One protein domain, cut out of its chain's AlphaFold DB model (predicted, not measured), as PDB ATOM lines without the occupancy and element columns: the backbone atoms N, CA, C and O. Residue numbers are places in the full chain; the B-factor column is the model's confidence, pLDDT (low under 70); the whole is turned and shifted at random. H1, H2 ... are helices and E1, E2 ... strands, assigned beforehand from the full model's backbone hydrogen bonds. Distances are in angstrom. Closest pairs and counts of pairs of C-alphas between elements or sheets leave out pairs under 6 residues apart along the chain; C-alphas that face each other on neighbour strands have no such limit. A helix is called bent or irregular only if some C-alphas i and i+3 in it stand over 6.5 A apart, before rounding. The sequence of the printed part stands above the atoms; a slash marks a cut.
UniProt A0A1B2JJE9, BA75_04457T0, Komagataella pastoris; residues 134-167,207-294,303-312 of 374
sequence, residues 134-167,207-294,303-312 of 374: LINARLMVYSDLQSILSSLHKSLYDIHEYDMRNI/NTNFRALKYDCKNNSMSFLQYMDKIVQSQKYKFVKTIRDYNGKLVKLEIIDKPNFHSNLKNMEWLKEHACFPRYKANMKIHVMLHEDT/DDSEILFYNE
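AT A GLANCE: This is residues 134 to 167, 207 to 294 and 303 to 312 of the 374 residues of the protein "BA75_04457T0" of Komagataella pastoris (UniProt A0A1B2JJE9). A twisted five-stranded sheet makes a wall, with H1 over one face of it in two layers, while H2 and H3 lie off the sheet. The printed part has 132 residues with three named helices and five named strands, in the order E1 H1 H2 E2 E3 H3 E4 E5. The mixed sheet runs E1 E4 E2 E3 E5; the class is mixed, helices and strands, with 58 residues in named elements, under half. The whole is compact, radius of gyration of the C-alphas 15.2 A, spanning 44 by 34 by 33 A.

HOW THE PARTS SIT: E1, residues 140 to 142, is the parallel neighbour of E4, residues 284 to 291, with N 288 and O 140 2.8 A apart. H1, residues 145 to 155, is irregular, with C-alphas 151 and 154 7.8 A apart; its height over the sheet is 8.4 A, and its closest C-alphas to E4 are Leu 145 and Met 289, 6.7 A. H2, residues 224 to 231, and H3, residues 267 to 273, only just touch, with 3 pairs of C-alphas within 8 A, the closest Phe 224 and Asn 267 at 6.0 A. E2, residues 236 to 244, and E3, residues 250 to 257, form an antiparallel hairpin, with N 241 and O 254 2.8 A apart. E2 is also antiparallel to E4, N 287 and O 240 2.8 A apart. E3 is antiparallel to E5, residues 307 to 310, N 253 and O 309 2.9 A apart. E3, H3 and E4 form a split strand-helix-strand unit, two strands running the same way with E2 between them, its crossover right-handed. Every O i to N i+4 pair is within hydrogen-bond range in H2, against 5 of 7 in H1 and 2 of 3 in H3.

IN THESE COORDINATES: E1 begins at C-alpha 140 (-28.810, 40.780, -28.816), and E5 ends at C-alpha 310 (-20.669, 52.235, -12.920). From first to last C-alpha, E2 measures 26.2 A, E4 21.9 A, E3 20.6 A and H1 15.6 A.

THE WHOLE: The C-alphas farthest apart, Ile 167 and Asn 219, are 48.5 A apart. Residues 168 to 206 and 295 to 302 are not printed; the gaps are 39.9 A and 11.1 A between C-alphas. Of the links printed whole, none is long. Mean pLDDT of the printed part is 72.0; 56 residues are under 70, among them 153 to 167 and 303 to 312.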
ATOM      1  N   LEU A 134     -45.344  38.786 -19.994       57.38
ATOM      2  CA  LEU A 134     -44.680  39.087 -21.259       57.38
ATOM      3  C   LEU A 134     -43.538  40.092 -21.034       57.38
ATOM      4  O   LEU A 134     -43.802  41.275 -20.801       57.38
ATOM      5  N   ILE A 135     -42.284  39.648 -21.151       60.50
ATOM      6  CA  ILE A 135     -41.147  40.553 -21.367       60.50
ATOM      7  C   ILE A 135     -40.896  40.636 -22.875       60.50
ATOM      8  O   ILE A 135     -40.338  39.715 -23.465       60.50
ATOM      9  N   ASN A 136     -41.254  41.760 -23.498       59.84
ATOM     10  CA  ASN A 136     -40.879  42.057 -24.886       59.84
ATOM     11  C   ASN A 136     -39.412  42.534 -24.964       59.84
ATOM     12  O   ASN A 136     -39.127  43.637 -25.430       59.84
ATOM     13  N   ALA A 137     -38.480  41.715 -24.474       64.12
ATOM     14  CA  ALA A 137     -37.050  41.966 -24.594       64.12
ATOM     15  C   ALA A 137     -36.568  41.579 -25.997       64.12
ATOM     16  O   ALA A 137     -36.795  40.461 -26.454       64.12
ATOM     17  N   ARG A 138     -35.853  42.492 -26.663       71.06
ATOM     18  CA  ARG A 138     -34.998  42.151 -27.805       71.06
ATOM     19  C   ARG A 138     -33.614  41.837 -27.259       71.06
ATOM     20  O   ARG A 138     -32.855  42.759 -26.974       71.06
ATOM     21  N   LEU A 139     -33.314  40.554 -27.088       81.44
ATOM     22  CA  LEU A 139     -31.961  40.118 -26.755       81.44
ATOM     23  C   LEU A 139     -31.085  40.214 -28.006       81.44
ATOM     24  O   LEU A 139     -31.503  39.813 -29.096       81.44
ATOM     25  N   MET A 140     -29.884  40.755 -27.825       86.25
ATOM     26  CA  MET A 140     -28.810  40.780 -28.816       86.25
ATOM     27  C   MET A 140     -27.708  39.844 -28.318       86.25
ATOM     28  O   MET A 140     -27.388  39.868 -27.129       86.25
ATOM     29  N   VAL A 141     -27.195  38.993 -29.206       88.44
ATOM     30  CA  VAL A 141     -26.198  37.960 -28.885       88.44
ATOM     31  C   VAL A 141     -24.837  38.390 -29.426       88.44
ATOM     32  O   VAL A 141     -24.755  38.854 -30.563       88.44
ATOM     33  N   TYR A 142     -23.799  38.224 -28.614       88.94
ATOM     34  CA  TYR A 142     -22.419  38.627 -28.883       88.94
ATOM     35  C   TYR A 142     -21.467  37.486 -28.521       88.94
ATOM     36  O   TYR A 142     -21.771  36.708 -27.620       88.94
ATOM     37  N   SER A 143     -20.318  37.399 -29.189       87.75
ATOM     38  CA  SER A 143     -19.259  36.424 -28.888       87.75
ATOM     39  C   SER A 143     -18.571  36.670 -27.543       87.75
ATOM     40  O   SER A 143     -18.151  35.720 -26.898       87.75
ATOM     41  N   ASP A 144     -18.458  37.933 -27.130       85.50
ATOM     42  CA  ASP A 144     -17.540  38.376 -26.079       85.50
ATOM     43  C   ASP A 144     -17.919  39.780 -25.552       85.50
ATOM     44  O   ASP A 144     -18.795  40.463 -26.104       85.50
ATOM     45  N   LEU A 145     -17.254  40.228 -24.479       83.75
ATOM     46  CA  LEU A 145     -17.504  41.532 -23.854       83.75
ATOM     47  C   LEU A 145     -17.043  42.709 -24.731       83.75
ATOM     48  O   LEU A 145     -17.714  43.742 -24.759       83.75
ATOM     49  N   GLN A 146     -15.949  42.564 -25.482       83.88
ATOM     50  CA  GLN A 146     -15.394  43.629 -26.324       83.88
ATOM     51  C   GLN A 146     -16.315  43.951 -27.510       83.88
ATOM     52  O   GLN A 146     -16.476  45.115 -27.877       83.88
ATOM     53  N   SER A 147     -17.019  42.953 -28.040       85.81
ATOM     54  CA  SER A 147     -18.090  43.080 -29.030       85.81
ATOM     55  C   SER A 147     -19.313  43.809 -28.459       85.81
ATOM     56  O   SER A 147     -19.932  44.632 -29.145       85.81
ATOM     57  N   ILE A 148     -19.645  43.578 -27.181       87.75
ATOM     58  CA  ILE A 148     -20.682  44.347 -26.478       87.75
ATOM     59  C   ILE A 148     -20.242  45.808 -26.348       87.75
ATOM     60  O   ILE A 148     -20.972  46.689 -26.808       87.75
ATOM     61  N   LEU A 149     -19.051  46.078 -25.801       84.81
ATOM     62  CA  LEU A 149     -18.506  47.434 -25.638       84.81
ATOM     63  C   LEU A 149     -18.402  48.171 -26.986       84.81
ATOM     64  O   LEU A 149     -18.905  49.286 -27.110       84.81
ATOM     65  N   SER A 150     -17.908  47.511 -28.034       82.50
ATOM     66  CA  SER A 150     -17.885  48.020 -29.416       82.50
ATOM     67  C   SER A 150     -19.273  48.426 -29.930       82.50
ATOM     68  O   SER A 150     -19.437  49.484 -30.536       82.50
ATOM     69  N   SER A 151     -20.326  47.658 -29.630       83.31
ATOM     70  CA  SER A 151     -21.701  48.040 -30.006       83.31
ATOM     71  C   SER A 151     -22.285  49.189 -29.168       83.31
ATOM     72  O   SER A 151     -23.240  49.855 -29.576       83.31
ATOM     73  N   LEU A 152     -21.708  49.447 -27.992       82.94
ATOM     74  CA  LEU A 152     -22.060  50.537 -27.083       82.94
ATOM     75  C   LEU A 152     -21.213  51.810 -27.330       82.94
ATOM     76  O   LEU A 152     -21.542  52.852 -26.756       82.94
ATOM     77  N   HIS A 153     -20.183  51.731 -28.189       66.56
ATOM     78  CA  HIS A 153     -19.032  52.644 -28.309       66.56
ATOM     79  C   HIS A 153     -19.362  54.117 -28.592       66.56
ATOM     80  O   HIS A 153     -18.594  55.000 -28.222       66.56
ATOM     81  N   LYS A 154     -20.545  54.426 -29.143       59.84
ATOM     82  CA  LYS A 154     -21.028  55.816 -29.321       59.84
ATOM     83  C   LYS A 154     -21.176  56.618 -28.010       59.84
ATOM     84  O   LYS A 154     -21.612  57.762 -28.052       59.84
ATOM     85  N   SER A 155     -20.879  56.030 -26.849       53.69
ATOM     86  CA  SER A 155     -20.962  56.685 -25.539       53.69
ATOM     87  C   SER A 155     -19.928  56.172 -24.517       53.69
ATOM     88  O   SER A 155     -20.273  56.083 -23.337       53.69
ATOM     89  N   LEU A 156     -18.737  55.729 -24.947       55.06
ATOM     90  CA  LEU A 156     -17.778  54.988 -24.100       55.06
ATOM     91  C   LEU A 156     -16.336  55.529 -24.081       55.06
ATOM     92  O   LEU A 156     -15.418  54.790 -23.758       55.06
ATOM     93  N   TYR A 157     -16.127  56.815 -24.366       49.06
ATOM     94  CA  TYR A 157     -14.780  57.411 -24.397       49.06
ATOM     95  C   TYR A 157     -14.036  57.470 -23.040       49.06
ATOM     96  O   TYR A 157     -12.857  57.793 -23.034       49.06
ATOM     97  N   ASP A 158     -14.678  57.114 -21.919       52.22
ATOM     98  CA  ASP A 158     -14.040  56.967 -20.602       52.22
ATOM     99  C   ASP A 158     -14.476  55.649 -19.918       52.22
ATOM    100  O   ASP A 158     -15.580  55.570 -19.356       52.22
ATOM    101  N   ILE A 159     -13.608  54.632 -19.897       47.16
ATOM    102  CA  ILE A 159     -13.749  53.438 -19.043       47.16
ATOM    103  C   ILE A 159     -12.454  53.240 -18.254       47.16
ATOM    104  O   ILE A 159     -11.384  53.154 -18.849       47.16
ATOM    105  N   HIS A 160     -12.560  53.135 -16.927       43.75
ATOM    106  CA  HIS A 160     -11.450  52.785 -16.046       43.75
ATOM    107  C   HIS A 160     -11.779  51.543 -15.209       43.75
ATOM    108  O   HIS A 160     -12.873  51.398 -14.650       43.75
ATOM    109  N   GLU A 161     -10.799  50.650 -15.121       42.88
ATOM    110  CA  GLU A 161     -10.830  49.445 -14.301       42.88
ATOM    111  C   GLU A 161     -10.333  49.738 -12.874       42.88
ATOM    112  O   GLU A 161      -9.380  50.488 -12.674       42.88
ATOM    113  N   TYR A 162     -11.011  49.149 -11.892       41.22
ATOM    114  CA  TYR A 162     -10.728  49.224 -10.462       41.22
ATOM    115  C   TYR A 162     -11.015  47.842  -9.862       41.22
ATOM    116  O   TYR A 162     -12.153  47.361  -9.895       41.22
ATOM    117  N   ASP A 163      -9.980  47.192  -9.335       42.88
ATOM    118  CA  ASP A 163     -10.091  45.837  -8.803       42.88
ATOM    119  C   ASP A 163     -10.471  45.835  -7.316       42.88
ATOM    120  O   ASP A 163      -9.640  46.009  -6.424       42.88
ATOM    121  N   MET A 164     -11.751  45.578  -7.051       43.25
ATOM    122  CA  MET A 164     -12.305  45.544  -5.695       43.25
ATOM    123  C   MET A 164     -11.877  44.310  -4.880       43.25
ATOM    124  O   MET A 164     -12.215  44.226  -3.701       43.25
ATOM    125  N   ARG A 165     -11.114  43.364  -5.457       47.44
ATOM    126  CA  ARG A 165     -10.508  42.247  -4.702       47.44
ATOM    127  C   ARG A 165      -9.468  42.722  -3.683       47.44
ATOM    128  O   ARG A 165      -9.260  42.043  -2.685       47.44
ATOM    129  N   ASN A 166      -8.861  43.885  -3.928       44.25
ATOM    130  CA  ASN A 166      -7.763  44.434  -3.129       44.25
ATOM    131  C   ASN A 166      -8.205  45.526  -2.139       44.25
ATOM    132  O   ASN A 166      -7.351  46.215  -1.586       44.25
ATOM    133  N   ILE A 167      -9.510  45.700  -1.891       45.97
ATOM    134  CA  ILE A 167      -9.972  46.518  -0.759       45.97
ATOM    135  C   ILE A 167      -9.462  45.841   0.521       45.97
ATOM    136  O   ILE A 167      -9.832  44.687   0.763       45.97
ATOM    137  N   ASN A 207     -18.407  41.612 -38.658       36.66
ATOM    138  CA  ASN A 207     -19.815  41.563 -39.058       36.66
ATOM    139  C   ASN A 207     -20.624  40.729 -38.049       36.66
ATOM    140  O   ASN A 207     -20.887  39.539 -38.229       36.66
ATOM    141  N   THR A 208     -20.983  41.377 -36.945       45.38
ATOM    142  CA  THR A 208     -21.719  40.823 -35.818       45.38
ATOM    143  C   THR A 208     -23.134  40.527 -36.289       45.38
ATOM    144  O   THR A 208     -23.945  41.418 -36.535       45.38
ATOM    145  N   ASN A 209     -23.426  39.240 -36.476       49.28
ATOM    146  CA  ASN A 209     -24.709  38.770 -36.986       49.28
ATOM    147  C   ASN A 209     -25.804  38.938 -35.917       49.28
ATOM    148  O   ASN A 209     -26.173  37.983 -35.233       49.28
ATOM    149  N   PHE A 210     -26.319  40.166 -35.771       51.88
ATOM    150  CA  PHE A 210     -27.334  40.563 -34.790       51.88
ATOM    151  C   PHE A 210     -28.642  39.768 -34.935       51.88
ATOM    152  O   PHE A 210     -29.609  40.197 -35.570       51.88
ATOM    153  N   ARG A 211     -28.704  38.600 -34.293       61.06
ATOM    154  CA  ARG A 211     -29.892  37.749 -34.272       61.06
ATOM    155  C   ARG A 211     -30.864  38.211 -33.187       61.06
ATOM    156  O   ARG A 211     -30.779  37.778 -32.044       61.06
ATOM    157  N   ALA A 212     -31.811  39.072 -33.555       59.56
ATOM    158  CA  ALA A 212     -32.885  39.488 -32.656       59.56
ATOM    159  C   ALA A 212     -33.772  38.288 -32.267       59.56
ATOM    160  O   ALA A 212     -34.452  37.704 -33.112       59.56
ATOM    161  N   LEU A 213     -33.774  37.924 -30.982       63.69
ATOM    162  CA  LEU A 213     -34.556  36.797 -30.469       63.69
ATOM    163  C   LEU A 213     -35.960  37.245 -30.035       63.69
ATOM    164  O   LEU A 213     -36.114  38.274 -29.377       63.69
ATOM    165  N   LYS A 214     -36.986  36.451 -30.375       68.69
ATOM    166  CA  LYS A 214     -38.381  36.648 -29.946       68.69
ATOM    167  C   LYS A 214     -38.894  35.374 -29.272       68.69
ATOM    168  O   LYS A 214     -39.237  34.412 -29.952       68.69
ATOM    169  N   TYR A 215     -38.983  35.397 -27.945       68.81
ATOM    170  CA  TYR A 215     -39.583  34.326 -27.151       68.81
ATOM    171  C   TYR A 215     -41.050  34.647 -26.842       68.81
ATOM    172  O   TYR A 215     -41.348  35.685 -26.252       68.81
ATOM    173  N   ASP A 216     -41.963  33.754 -27.219       71.00
ATOM    174  CA  ASP A 216     -43.367  33.812 -26.808       71.00
ATOM    175  C   ASP A 216     -43.581  32.892 -25.598       71.00
ATOM    176  O   ASP A 216     -43.446  31.672 -25.702       71.00
ATOM    177  N   CYS A 217     -43.907  33.480 -24.445       64.88
ATOM    178  CA  CYS A 217     -44.111  32.747 -23.197       64.88
ATOM    179  C   CYS A 217     -45.514  32.134 -23.045       64.88
ATOM    180  O   CYS A 217     -45.771  31.509 -22.020       64.88
ATOM    181  N   LYS A 218     -46.433  32.352 -23.997       68.44
ATOM    182  CA  LYS A 218     -47.765  31.723 -24.014       68.44
ATOM    183  C   LYS A 218     -47.792  30.446 -24.850       68.44
ATOM    184  O   LYS A 218     -48.525  29.525 -24.516       68.44
ATOM    185  N   ASN A 219     -47.007  30.416 -25.929       64.62
ATOM    186  CA  ASN A 219     -47.064  29.367 -26.952       64.62
ATOM    187  C   ASN A 219     -45.893  28.362 -26.896       64.62
ATOM    188  O   ASN A 219     -45.897  27.382 -27.637       64.62
ATOM    189  N   ASN A 220     -44.897  28.567 -26.024       64.50
ATOM    190  CA  ASN A 220     -43.845  27.581 -25.749       64.50
ATOM    191  C   ASN A 220     -44.180  26.729 -24.516       64.50
ATOM    192  O   ASN A 220     -44.382  27.262 -23.428       64.50
ATOM    193  N   SER A 221     -44.112  25.403 -24.665       76.38
ATOM    194  CA  SER A 221     -44.003  24.453 -23.544       76.38
ATOM    195  C   SER A 221     -42.595  24.418 -22.929       76.38
ATOM    196  O   SER A 221     -42.418  24.012 -21.784       76.38
ATOM    197  N   MET A 222     -41.589  24.853 -23.692       79.44
ATOM    198  CA  MET A 222     -40.192  24.973 -23.278       79.44
ATOM    199  C   MET A 222     -39.970  26.255 -22.465       79.44
ATOM    200  O   MET A 222     -40.409  27.328 -22.870       79.44
ATOM    201  N   SER A 223     -39.248  26.174 -21.345       80.69
ATOM    202  CA  SER A 223     -38.941  27.360 -20.536       80.69
ATOM    203  C   SER A 223     -37.930  28.293 -21.217       80.69
ATOM    204  O   SER A 223     -37.155  27.880 -22.079       80.69
ATOM    205  N   PHE A 224     -37.883  29.557 -20.783       80.69
ATOM    206  CA  PHE A 224     -37.024  30.578 -21.394       80.69
ATOM    207  C   PHE A 224     -35.532  30.201 -21.446       80.69
ATOM    208  O   PHE A 224     -34.915  30.375 -22.493       80.69
ATOM    209  N   LEU A 225     -34.954  29.646 -20.372       82.25
ATOM    210  CA  LEU A 225     -33.541  29.239 -20.390       82.25
ATOM    211  C   LEU A 225     -33.305  28.040 -21.317       82.25
ATOM    212  O   LEU A 225     -32.372  28.078 -22.101       82.25
ATOM    213  N   GLN A 226     -34.192  27.040 -21.342       83.44
ATOM    214  CA  GLN A 226     -34.099  25.927 -22.303       83.44
ATOM    215  C   GLN A 226     -34.220  26.409 -23.764       83.44
ATOM    216  O   GLN A 226     -33.563  25.876 -24.657       83.44
ATOM    217  N   TYR A 227     -35.035  27.438 -24.016       84.44
ATOM    218  CA  TYR A 227     -35.154  28.078 -25.327       84.44
ATOM    219  C   TYR A 227     -33.877  28.843 -25.709       84.44
ATOM    220  O   TYR A 227     -33.424  28.733 -26.847       84.44
ATOM    221  N   MET A 228     -33.263  29.557 -24.760       85.25
ATOM    222  CA  MET A 228     -31.949  30.180 -24.945       85.25
ATOM    223  C   MET A 228     -30.865  29.133 -25.221       85.25
ATOM    224  O   MET A 228     -30.175  29.253 -26.228       85.25
ATOM    225  N   ASP A 229     -30.785  28.075 -24.410       85.75
ATOM    226  CA  ASP A 229     -29.842  26.955 -24.548       85.75
ATOM    227  C   ASP A 229     -29.926  26.317 -25.945       85.75
ATOM    228  O   ASP A 229     -28.909  26.080 -26.596       85.75
ATOM    229  N   LYS A 230     -31.147  26.125 -26.460       85.25
ATOM    230  CA  LYS A 230     -31.397  25.623 -27.820       85.25
ATOM    231  C   LYS A 230     -30.951  26.592 -28.926       85.25
ATOM    232  O   LYS A 230     -30.638  26.151 -30.028       85.25
ATOM    233  N   ILE A 231     -30.933  27.902 -28.670       84.19
ATOM    234  CA  ILE A 231     -30.535  28.935 -29.644       84.19
ATOM    235  C   ILE A 231     -29.022  29.129 -29.687       84.19
ATOM    236  O   ILE A 231     -28.468  29.256 -30.779       84.19
ATOM    237  N   VAL A 232     -28.374  29.131 -28.521       84.75
ATOM    238  CA  VAL A 232     -26.909  29.201 -28.367       84.75
ATOM    239  C   VAL A 232     -26.238  27.829 -28.523       84.75
ATOM    240  O   VAL A 232     -25.042  27.697 -28.303       84.75
ATOM    241  N   GLN A 233     -27.003  26.799 -28.904       83.81
ATOM    242  CA  GLN A 233     -26.511  25.450 -29.209       83.81
ATOM    243  C   GLN A 233     -25.694  24.841 -28.055       83.81
ATOM    244  O   GLN A 233     -24.646  24.240 -28.262       83.81
ATOM    245  N   SER A 234     -26.194  25.015 -26.828       67.94
ATOM    246  CA  SER A 234     -25.570  24.567 -25.574       67.94
ATOM    247  C   SER A 234     -24.201  25.179 -25.233       67.94
ATOM    248  O   SER A 234     -23.591  24.742 -24.259       67.94
ATOM    249  N   GLN A 235     -23.738  26.215 -25.944       71.12
ATOM    250  CA  GLN A 235     -22.644  27.063 -25.453       71.12
ATOM    251  C   GLN A 235     -23.033  27.686 -24.101       71.12
ATOM    252  O   GLN A 235     -24.211  27.982 -23.860       71.12
ATOM    253  N   LYS A 236     -22.058  27.920 -23.214       84.75
ATOM    254  CA  LYS A 236     -22.307  28.740 -22.023       84.75
ATOM    255  C   LYS A 236     -22.538  30.192 -22.442       84.75
ATOM    256  O   LYS A 236     -22.113  30.646 -23.503       84.75
ATOM    257  N   TYR A 237     -23.268  30.918 -21.606       88.81
ATOM    258  CA  TYR A 237     -23.538  32.335 -21.806       88.81
ATOM    259  C   TYR A 237     -23.770  33.034 -20.474       88.81
ATOM    260  O   TYR A 237     -24.292  32.446 -19.522       88.81
ATOM    261  N   LYS A 238     -23.434  34.320 -20.451       89.38
ATOM    262  CA  LYS A 238     -23.766  35.255 -19.378       89.38
ATOM    263  C   LYS A 238     -24.746  36.293 -19.929       89.38
ATOM    264  O   LYS A 238     -24.666  36.697 -21.093       89.38
ATOM    265  N   PHE A 239     -25.699  36.734 -19.118       89.25
ATOM    266  CA  PHE A 239     -26.503  37.906 -19.446       89.25
ATOM    267  C   PHE A 239     -25.688  39.155 -19.125       89.25
ATOM    268  O   PHE A 239     -25.117  39.258 -18.044       89.25
ATOM    269  N   VAL A 240     -25.658  40.124 -20.037       89.62
ATOM    270  CA  VAL A 240     -24.998  41.411 -19.794       89.62
ATOM    271  C   VAL A 240     -26.052  42.502 -19.806       89.62
ATOM    272  O   VAL A 240     -26.616  42.869 -20.837       89.62
ATOM    273  N   LYS A 241     -26.360  43.004 -18.621       89.62
ATOM    274  CA  LYS A 241     -27.330  44.064 -18.369       89.62
ATOM    275  C   LYS A 241     -26.627  45.408 -18.505       89.62
ATOM    276  O   LYS A 241     -25.537  45.608 -17.986       89.62
ATOM    277  N   THR A 242     -27.250  46.347 -19.204       88.38
ATOM    278  CA  THR A 242     -26.736  47.712 -19.378       88.38
ATOM    279  C   THR A 242     -27.819  48.725 -19.058       88.38
ATOM    280  O   THR A 242     -28.940  48.598 -19.541       88.38
ATOM    281  N   ILE A 243     -27.490  49.736 -18.258       85.81
ATOM    282  CA  ILE A 243     -28.371  50.843 -17.872       85.81
ATOM    283  C   ILE A 243     -27.782  52.126 -18.455       85.81
ATOM    284  O   ILE A 243     -26.612  52.420 -18.217       85.81
ATOM    285  N   ARG A 244     -28.579  52.891 -19.205       84.94
ATOM    286  CA  ARG A 244     -28.215  54.211 -19.743       84.94
ATOM    287  C   ARG A 244     -29.003  55.337 -19.053       84.94
ATOM    288  O   ARG A 244     -30.083  55.091 -18.513       84.94
ATOM    289  N   ASP A 245     -28.472  56.559 -19.053       82.69
ATOM    290  CA  ASP A 245     -29.184  57.758 -18.583       82.69
ATOM    291  C   ASP A 245     -30.184  58.246 -19.647       82.69
ATOM    292  O   ASP A 245     -30.415  57.575 -20.655       82.69
ATOM    293  N   TYR A 246     -30.826  59.394 -19.420       83.44
ATOM    294  CA  TYR A 246     -31.768  59.997 -20.371       83.44
ATOM    295  C   TYR A 246     -31.083  60.593 -21.615       83.44
ATOM    296  O   TYR A 246     -31.720  60.667 -22.661       83.44
ATOM    297  N   ASN A 247     -29.788  60.921 -21.539       81.56
ATOM    298  CA  ASN A 247     -28.951  61.304 -22.684       81.56
ATOM    299  C   ASN A 247     -28.470  60.080 -23.488       81.56
ATOM    300  O   ASN A 247     -27.796  60.211 -24.509       81.56
ATOM    301  N   GLY A 248     -28.777  58.868 -23.018       80.25
ATOM    302  CA  GLY A 248     -28.321  57.618 -23.601       80.25
ATOM    303  C   GLY A 248     -26.889  57.225 -23.227       80.25
ATOM    304  O   GLY A 248     -26.429  56.205 -23.729       80.25
ATOM    305  N   LYS A 249     -26.182  57.944 -22.349       81.75
ATOM    306  CA  LYS A 249     -24.835  57.592 -21.859       81.75
ATOM    307  C   LYS A 249     -24.892  56.324 -21.002       81.75
ATOM    308  O   LYS A 249     -25.853  56.137 -20.262       81.75
ATOM    309  N   LEU A 250     -23.902  55.426 -21.097       81.94
ATOM    310  CA  LEU A 250     -23.864  54.219 -20.252       81.94
ATOM    311  C   LEU A 250     -23.597  54.604 -18.790       81.94
ATOM    312  O   LEU A 250     -22.668  55.359 -18.529       81.94
ATOM    313  N   VAL A 251     -24.404  54.074 -17.864       82.81
ATOM    314  CA  VAL A 251     -24.368  54.363 -16.416       82.81
ATOM    315  C   VAL A 251     -24.122  53.118 -15.571       82.81
ATOM    316  O   VAL A 251     -23.440  53.216 -14.560       82.81
ATOM    317  N   LYS A 252     -24.625  51.949 -15.984       84.81
ATOM    318  CA  LYS A 252     -24.212  50.658 -15.415       84.81
ATOM    319  C   LYS A 252     -23.997  49.623 -16.517       84.81
ATOM    320  O   LYS A 252     -24.795  49.578 -17.454       84.81
ATOM    321  N   LEU A 253     -22.984  48.772 -16.383       87.94
ATOM    322  CA  LEU A 253     -22.927  47.448 -17.011       87.94
ATOM    323  C   LEU A 253     -22.837  46.402 -15.896       87.94
ATOM    324  O   LEU A 253     -22.262  46.663 -14.847       87.94
ATOM    325  N   GLU A 254     -23.474  45.257 -16.077       87.31
ATOM    326  CA  GLU A 254     -23.611  44.233 -15.045       87.31
ATOM    327  C   GLU A 254     -23.662  42.868 -15.721       87.31
ATOM    328  O   GLU A 254     -24.626  42.560 -16.430       87.31
ATOM    329  N   ILE A 255     -22.601  42.080 -15.547       87.88
ATOM    330  CA  ILE A 255     -22.578  40.678 -15.960       87.88
ATOM    331  C   ILE A 255     -23.362  39.862 -14.923       87.88
ATOM    332  O   ILE A 255     -23.312  40.133 -13.725       87.88
ATOM    333  N   ILE A 256     -24.169  38.918 -15.406       86.81
ATOM    334  CA  ILE A 256     -25.030  38.053 -14.603       86.81
ATOM    335  C   ILE A 256     -24.974  36.658 -15.217       86.81
ATOM    336  O   ILE A 256     -25.424  36.457 -16.349       86.81
ATOM    337  N   ASP A 257     -24.453  35.682 -14.484       84.62
ATOM    338  CA  ASP A 257     -24.410  34.303 -14.967       84.62
ATOM    339  C   ASP A 257     -25.802  33.724 -15.229       84.62
ATOM    340  O   ASP A 257     -26.797  34.056 -14.574       84.62
ATOM    341  N   LYS A 258     -25.863  32.782 -16.173       83.56
ATOM    342  CA  LYS A 258     -26.980  31.843 -16.263       83.56
ATOM    343  C   LYS A 258     -27.080  31.066 -14.934       83.56
ATOM    344  O   LYS A 258     -26.070  30.543 -14.468       83.56
ATOM    345  N   PRO A 259     -28.273  30.911 -14.333       79.06
ATOM    346  CA  PRO A 259     -28.408  30.171 -13.086       79.06
ATOM    347  C   PRO A 259     -28.239  28.663 -13.312       79.06
ATOM    348  O   PRO A 259     -28.840  28.087 -14.222       79.06
ATOM    349  N   ASN A 260     -27.500  27.998 -12.423       70.62
ATOM    350  CA  ASN A 260     -27.208  26.556 -12.473       70.62
ATOM    351  C   ASN A 260     -28.387  25.653 -12.033       70.62
ATOM    352  O   ASN A 260     -28.185  24.548 -11.531       70.62
ATOM    353  N   PHE A 261     -29.637  26.106 -12.176       66.31
ATOM    354  CA  PHE A 261     -30.809  25.357 -11.719       66.31
ATOM    355  C   PHE A 261     -31.334  24.397 -12.794       66.31
ATOM    356  O   PHE A 261     -31.886  24.813 -13.809       66.31
ATOM    357  N   HIS A 262     -31.262  23.093 -12.514       56.19
ATOM    358  CA  HIS A 262     -31.931  22.045 -13.299       56.19
ATOM    359  C   HIS A 262     -33.456  21.961 -13.059       56.19
ATOM    360  O   HIS A 262     -34.124  21.104 -13.637       56.19
ATOM    361  N   SER A 263     -34.029  22.796 -12.185       52.16
ATOM    362  CA  SER A 263     -35.441  22.720 -11.794       52.16
ATOM    363  C   SER A 263     -36.358  23.525 -12.725       52.16
ATOM    364  O   SER A 263     -36.019  24.602 -13.204       52.16
ATOM    365  N   ASN A 264     -37.581  23.032 -12.942       52.75
ATOM    366  CA  ASN A 264     -38.577  23.645 -13.839       52.75
ATOM    367  C   ASN A 264     -39.192  24.967 -13.311       52.75
ATOM    368  O   ASN A 264     -40.231  25.419 -13.800       52.75
ATOM    369  N   LEU A 265     -38.607  25.588 -12.283       50.78
ATOM    370  CA  LEU A 265     -39.211  26.704 -11.561       50.78
ATOM    371  C   LEU A 265     -38.869  28.057 -12.193       50.78
ATOM    372  O   LEU A 265     -37.849  28.670 -11.903       50.78
ATOM    373  N   LYS A 266     -39.822  28.577 -12.976       61.00
ATOM    374  CA  LYS A 266     -40.020  30.025 -13.178       61.00
ATOM    375  C   LYS A 266     -38.793  30.786 -13.719       61.00
ATOM    376  O   LYS A 266     -38.542  31.928 -13.347       61.00
ATOM    377  N   ASN A 267     -38.120  30.224 -14.723       67.56
ATOM    378  CA  ASN A 267     -36.993  30.842 -15.448       67.56
ATOM    379  C   ASN A 267     -37.230  32.291 -15.952       67.56
ATOM    380  O   ASN A 267     -36.281  33.052 -16.118       67.56
ATOM    381  N   MET A 268     -38.487  32.698 -16.174       73.44
ATOM    382  CA  MET A 268     -38.858  34.077 -16.541       73.44
ATOM    383  C   MET A 268     -39.010  35.023 -15.330       73.44
ATOM    384  O   MET A 268     -38.949  36.238 -15.495       73.44
ATOM    385  N   GLU A 269     -39.224  34.502 -14.119       75.00
ATOM    386  CA  GLU A 269     -39.209  35.280 -12.871       75.00
ATOM    387  C   GLU A 269     -37.773  35.502 -12.401       75.00
ATOM    388  O   GLU A 269     -37.422  36.648 -12.130       75.00
ATOM    389  N   TRP A 270     -36.905  34.484 -12.489       80.62
ATOM    390  CA  TRP A 270     -35.467  34.655 -12.246       80.62
ATOM    391  C   TRP A 270     -34.884  35.816 -13.071       80.62
ATOM    392  O   TRP A 270     -34.265  36.724 -12.513       80.62
ATOM    393  N   LEU A 271     -35.166  35.863 -14.381       77.81
ATOM    394  CA  LEU A 271     -34.700  36.949 -15.255       77.81
ATOM    395  C   LEU A 271     -35.258  38.324 -14.835       77.81
ATOM    396  O   LEU A 271     -34.601  39.346 -15.034       77.81
ATOM    397  N   LYS A 272     -36.454  38.380 -14.232       77.88
ATOM    398  CA  LYS A 272     -37.039  39.633 -13.724       77.88
ATOM    399  C   LYS A 272     -36.366  40.109 -12.445       77.88
ATOM    400  O   LYS A 272     -36.129  41.303 -12.293       77.88
ATOM    401  N   GLU A 273     -36.091  39.174 -11.548       76.88
ATOM    402  CA  GLU A 273     -35.548  39.425 -10.214       76.88
ATOM    403  C   GLU A 273     -34.051  39.740 -10.250       76.88
ATOM    404  O   GLU A 273     -33.595  40.568  -9.471       76.88
ATOM    405  N   HIS A 274     -33.305  39.159 -11.194       76.38
ATOM    406  CA  HIS A 274     -31.850  39.310 -11.282       76.38
ATOM    407  C   HIS A 274     -31.462  40.284 -12.410       76.38
ATOM    408  O   HIS A 274     -30.873  41.341 -12.166       76.38
ATOM    409  N   ALA A 275     -31.871  40.006 -13.655       74.12
ATOM    410  CA  ALA A 275     -31.511  40.850 -14.799       74.12
ATOM    411  C   ALA A 275     -32.398  42.097 -14.973       74.12
ATOM    412  O   ALA A 275     -31.926  43.108 -15.495       74.12
ATOM    413  N   CYS A 276     -33.659  42.077 -14.524       73.25
ATOM    414  CA  CYS A 276     -34.568  43.224 -14.672       73.25
ATOM    415  C   CYS A 276     -34.759  44.085 -13.411       73.25
ATOM    416  O   CYS A 276     -35.593  44.996 -13.447       73.25
ATOM    417  N   PHE A 277     -34.033  43.825 -12.321       68.38
ATOM    418  CA  PHE A 277     -34.142  44.575 -11.064       68.38
ATOM    419  C   PHE A 277     -33.048  45.659 -10.932       68.38
ATOM    420  O   PHE A 277     -31.912  45.403 -11.328       68.38
ATOM    421  N   PRO A 278     -33.331  46.853 -10.372       60.09
ATOM    422  CA  PRO A 278     -34.652  47.379 -10.034       60.09
ATOM    423  C   PRO A 278     -35.462  47.723 -11.295       60.09
ATOM    424  O   PRO A 278     -35.005  48.468 -12.159       60.09
ATOM    425  N   ARG A 279     -36.679  47.161 -11.364       67.38
ATOM    426  CA  ARG A 279     -37.689  47.216 -12.441       67.38
ATOM    427  C   ARG A 279     -37.268  47.870 -13.770       67.38
ATOM    428  O   ARG A 279     -37.286  49.094 -13.881       67.38
ATOM    429  N   TYR A 280     -37.089  47.032 -14.799       63.66
ATOM    430  CA  TYR A 280     -36.869  47.370 -16.218       63.66
ATOM    431  C   TYR A 280     -37.405  48.753 -16.631       63.66
ATOM    432  O   TYR A 280     -38.616  48.963 -16.754       63.66
ATOM    433  N   LYS A 281     -36.475  49.685 -16.872       72.56
ATOM    434  CA  LYS A 281     -36.724  51.038 -17.391       72.56
ATOM    435  C   LYS A 281     -36.391  51.088 -18.886       72.56
ATOM    436  O   LYS A 281     -35.604  50.274 -19.361       72.56
ATOM    437  N   ALA A 282     -36.939  52.062 -19.616       70.75
ATOM    438  CA  ALA A 282     -36.752  52.194 -21.070       70.75
ATOM    439  C   ALA A 282     -35.274  52.224 -21.514       70.75
ATOM    440  O   ALA A 282     -34.935  51.712 -22.578       70.75
ATOM    441  N   ASN A 283     -34.394  52.762 -20.665       82.56
ATOM    442  CA  ASN A 283     -32.977  52.959 -20.968       82.56
ATOM    443  C   ASN A 283     -32.110  51.760 -20.537       82.56
ATOM    444  O   ASN A 283     -30.883  51.834 -20.589       82.56
ATOM    445  N   MET A 284     -32.731  50.657 -20.103       85.94
ATOM    446  CA  MET A 284     -32.047  49.407 -19.787       85.94
ATOM    447  C   MET A 284     -32.142  48.429 -20.962       85.94
ATOM    448  O   MET A 284     -33.208  48.267 -21.557       85.94
ATOM    449  N   LYS A 285     -31.035  47.760 -21.291       87.56
ATOM    450  CA  LYS A 285     -30.961  46.695 -22.303       87.56
ATOM    451  C   LYS A 285     -30.276  45.469 -21.710       87.56
ATOM    452  O   LYS A 285     -29.299  45.613 -20.978       87.56
ATOM    453  N   ILE A 286     -30.778  44.286 -22.051       88.31
ATOM    454  CA  ILE A 286     -30.171  43.001 -21.689       88.31
ATOM    455  C   ILE A 286     -29.610  42.383 -22.969       88.31
ATOM    456  O   ILE A 286     -30.337  42.179 -23.943       88.31
ATOM    457  N   HIS A 287     -28.315  42.107 -22.945       89.75
ATOM    458  CA  HIS A 287     -27.565  41.400 -23.975       89.75
ATOM    459  C   HIS A 287     -27.287  39.970 -23.507       89.75
ATOM    460  O   HIS A 287     -27.412  39.657 -22.321       89.75
ATOM    461  N   VAL A 288     -26.881  39.111 -24.433       89.88
ATOM    462  CA  VAL A 288     -26.374  37.768 -24.148       89.88
ATOM    463  C   VAL A 288     -24.951  37.702 -24.679       89.88
ATOM    464  O   VAL A 288     -24.726  37.888 -25.873       89.88
ATOM    465  N   MET A 289     -24.005  37.464 -23.782       90.81
ATOM    466  CA  MET A 289     -22.609  37.211 -24.107       90.81
ATOM    467  C   MET A 289     -22.422  35.700 -24.136       90.81
ATOM    468  O   MET A 289     -22.703  35.035 -23.137       90.81
ATOM    469  N   LEU A 290     -21.997  35.155 -25.270       89.44
ATOM    470  CA  LEU A 290     -21.495  33.787 -25.327       89.44
ATOM    471  C   LEU A 290     -20.228  33.707 -24.465       89.44
ATOM    472  O   LEU A 290     -19.522  34.694 -24.273       89.44
ATOM    473  N   HIS A 291     -19.987  32.547 -23.876       83.00
ATOM    474  CA  HIS A 291     -18.836  32.306 -23.021       83.00
ATOM    475  C   HIS A 291     -18.312  30.924 -23.383       83.00
ATOM    476  O   HIS A 291     -19.016  29.925 -23.221       83.00
ATOM    477  N   GLU A 292     -17.118  30.877 -23.960       77.44
ATOM    478  CA  GLU A 292     -16.469  29.611 -24.271       77.44
ATOM    479  C   GLU A 292     -15.917  29.003 -22.982       77.44
ATOM    480  O   GLU A 292     -15.395  29.711 -22.123       77.44
ATOM    481  N   ASP A 293     -16.055  27.685 -22.834       64.44
ATOM    482  CA  ASP A 293     -15.397  26.966 -21.749       64.44
ATOM    483  C   ASP A 293     -13.901  26.874 -22.059       64.44
ATOM    484  O   ASP A 293     -13.440  25.915 -22.681       64.44
ATOM    485  N   THR A 294     -13.133  27.863 -21.596       56.81
ATOM    486  CA  THR A 294     -11.683  27.738 -21.430       56.81
ATOM    487  C   THR A 294     -11.421  26.653 -20.387       56.81
ATOM    488  O   THR A 294     -11.318  26.925 -19.193       56.81
ATOM    489  N   ASP A 303     -12.873  34.177 -12.925       54.47
ATOM    490  CA  ASP A 303     -14.334  34.125 -12.803       54.47
ATOM    491  C   ASP A 303     -15.065  35.450 -13.100       54.47
ATOM    492  O   ASP A 303     -15.375  36.231 -12.200       54.47
ATOM    493  N   ASP A 304     -15.392  35.693 -14.371       53.78
ATOM    494  CA  ASP A 304     -16.104  36.898 -14.838       53.78
ATOM    495  C   ASP A 304     -17.583  36.969 -14.386       53.78
ATOM    496  O   ASP A 304     -18.416  37.624 -15.013       53.78
ATOM    497  N   SER A 305     -17.970  36.213 -13.359       54.50
ATOM    498  CA  SER A 305     -19.312  36.153 -12.755       54.50
ATOM    499  C   SER A 305     -19.786  37.491 -12.180       54.50
ATOM    500  O   SER A 305     -20.983  37.779 -12.132       54.50
ATOM    501  N   GLU A 306     -18.837  38.323 -11.751       60.28
ATOM    502  CA  GLU A 306     -19.072  39.421 -10.812       60.28
ATOM    503  C   GLU A 306     -18.651  40.808 -11.329       60.28
ATOM    504  O   GLU A 306     -18.526  41.759 -10.557       60.28
ATOM    505  N   ILE A 307     -18.454  40.965 -12.640       62.44
ATOM    506  CA  ILE A 307     -18.016  42.231 -13.247       62.44
ATOM    507  C   ILE A 307     -19.189  43.229 -13.348       62.44
ATOM    508  O   ILE A 307     -20.127  43.047 -14.135       62.44
ATOM    509  N   LEU A 308     -19.122  44.324 -12.579       64.69
ATOM    510  CA  LEU A 308     -20.042  45.466 -12.653       64.69
ATOM    511  C   LEU A 308     -19.258  46.732 -13.032       64.69
ATOM    512  O   LEU A 308     -18.202  46.986 -12.474       64.69
ATOM    513  N   PHE A 309     -19.785  47.573 -13.918       65.50
ATOM    514  CA  PHE A 309     -19.236  48.900 -14.225       65.50
ATOM    515  C   PHE A 309     -20.269  49.975 -13.888       65.50
ATOM    516  O   PHE A 309     -21.455  49.773 -14.141       65.50
ATOM    517  N   TYR A 310     -19.832  51.135 -13.400       67.75
ATOM    518  CA  TYR A 310     -20.669  52.235 -12.920       67.75
ATOM    519  C   TYR A 310     -20.143  53.598 -13.405       67.75
ATOM    520  O   TYR A 310     -19.119  54.077 -12.938       67.75
ATOM    521  N   ASN A 311     -20.867  54.295 -14.284       59.53
ATOM    522  CA  ASN A 311     -20.591  55.703 -14.640       59.53
ATOM    523  C   ASN A 311     -21.216  56.699 -13.645       59.53
ATOM    524  O   ASN A 311     -21.380  57.882 -13.928       59.53
ATOM    525  N   GLU A 312     -21.673  56.201 -12.500       65.44
ATOM    526  CA  GLU A 312     -22.190  57.021 -11.418       65.44
ATOM    527  C   GLU A 312     -21.828  56.377 -10.080       65.44
ATOM    528  O   GLU A 312     -22.369  55.309  -9.760       65.44
TER     529      GLU A 312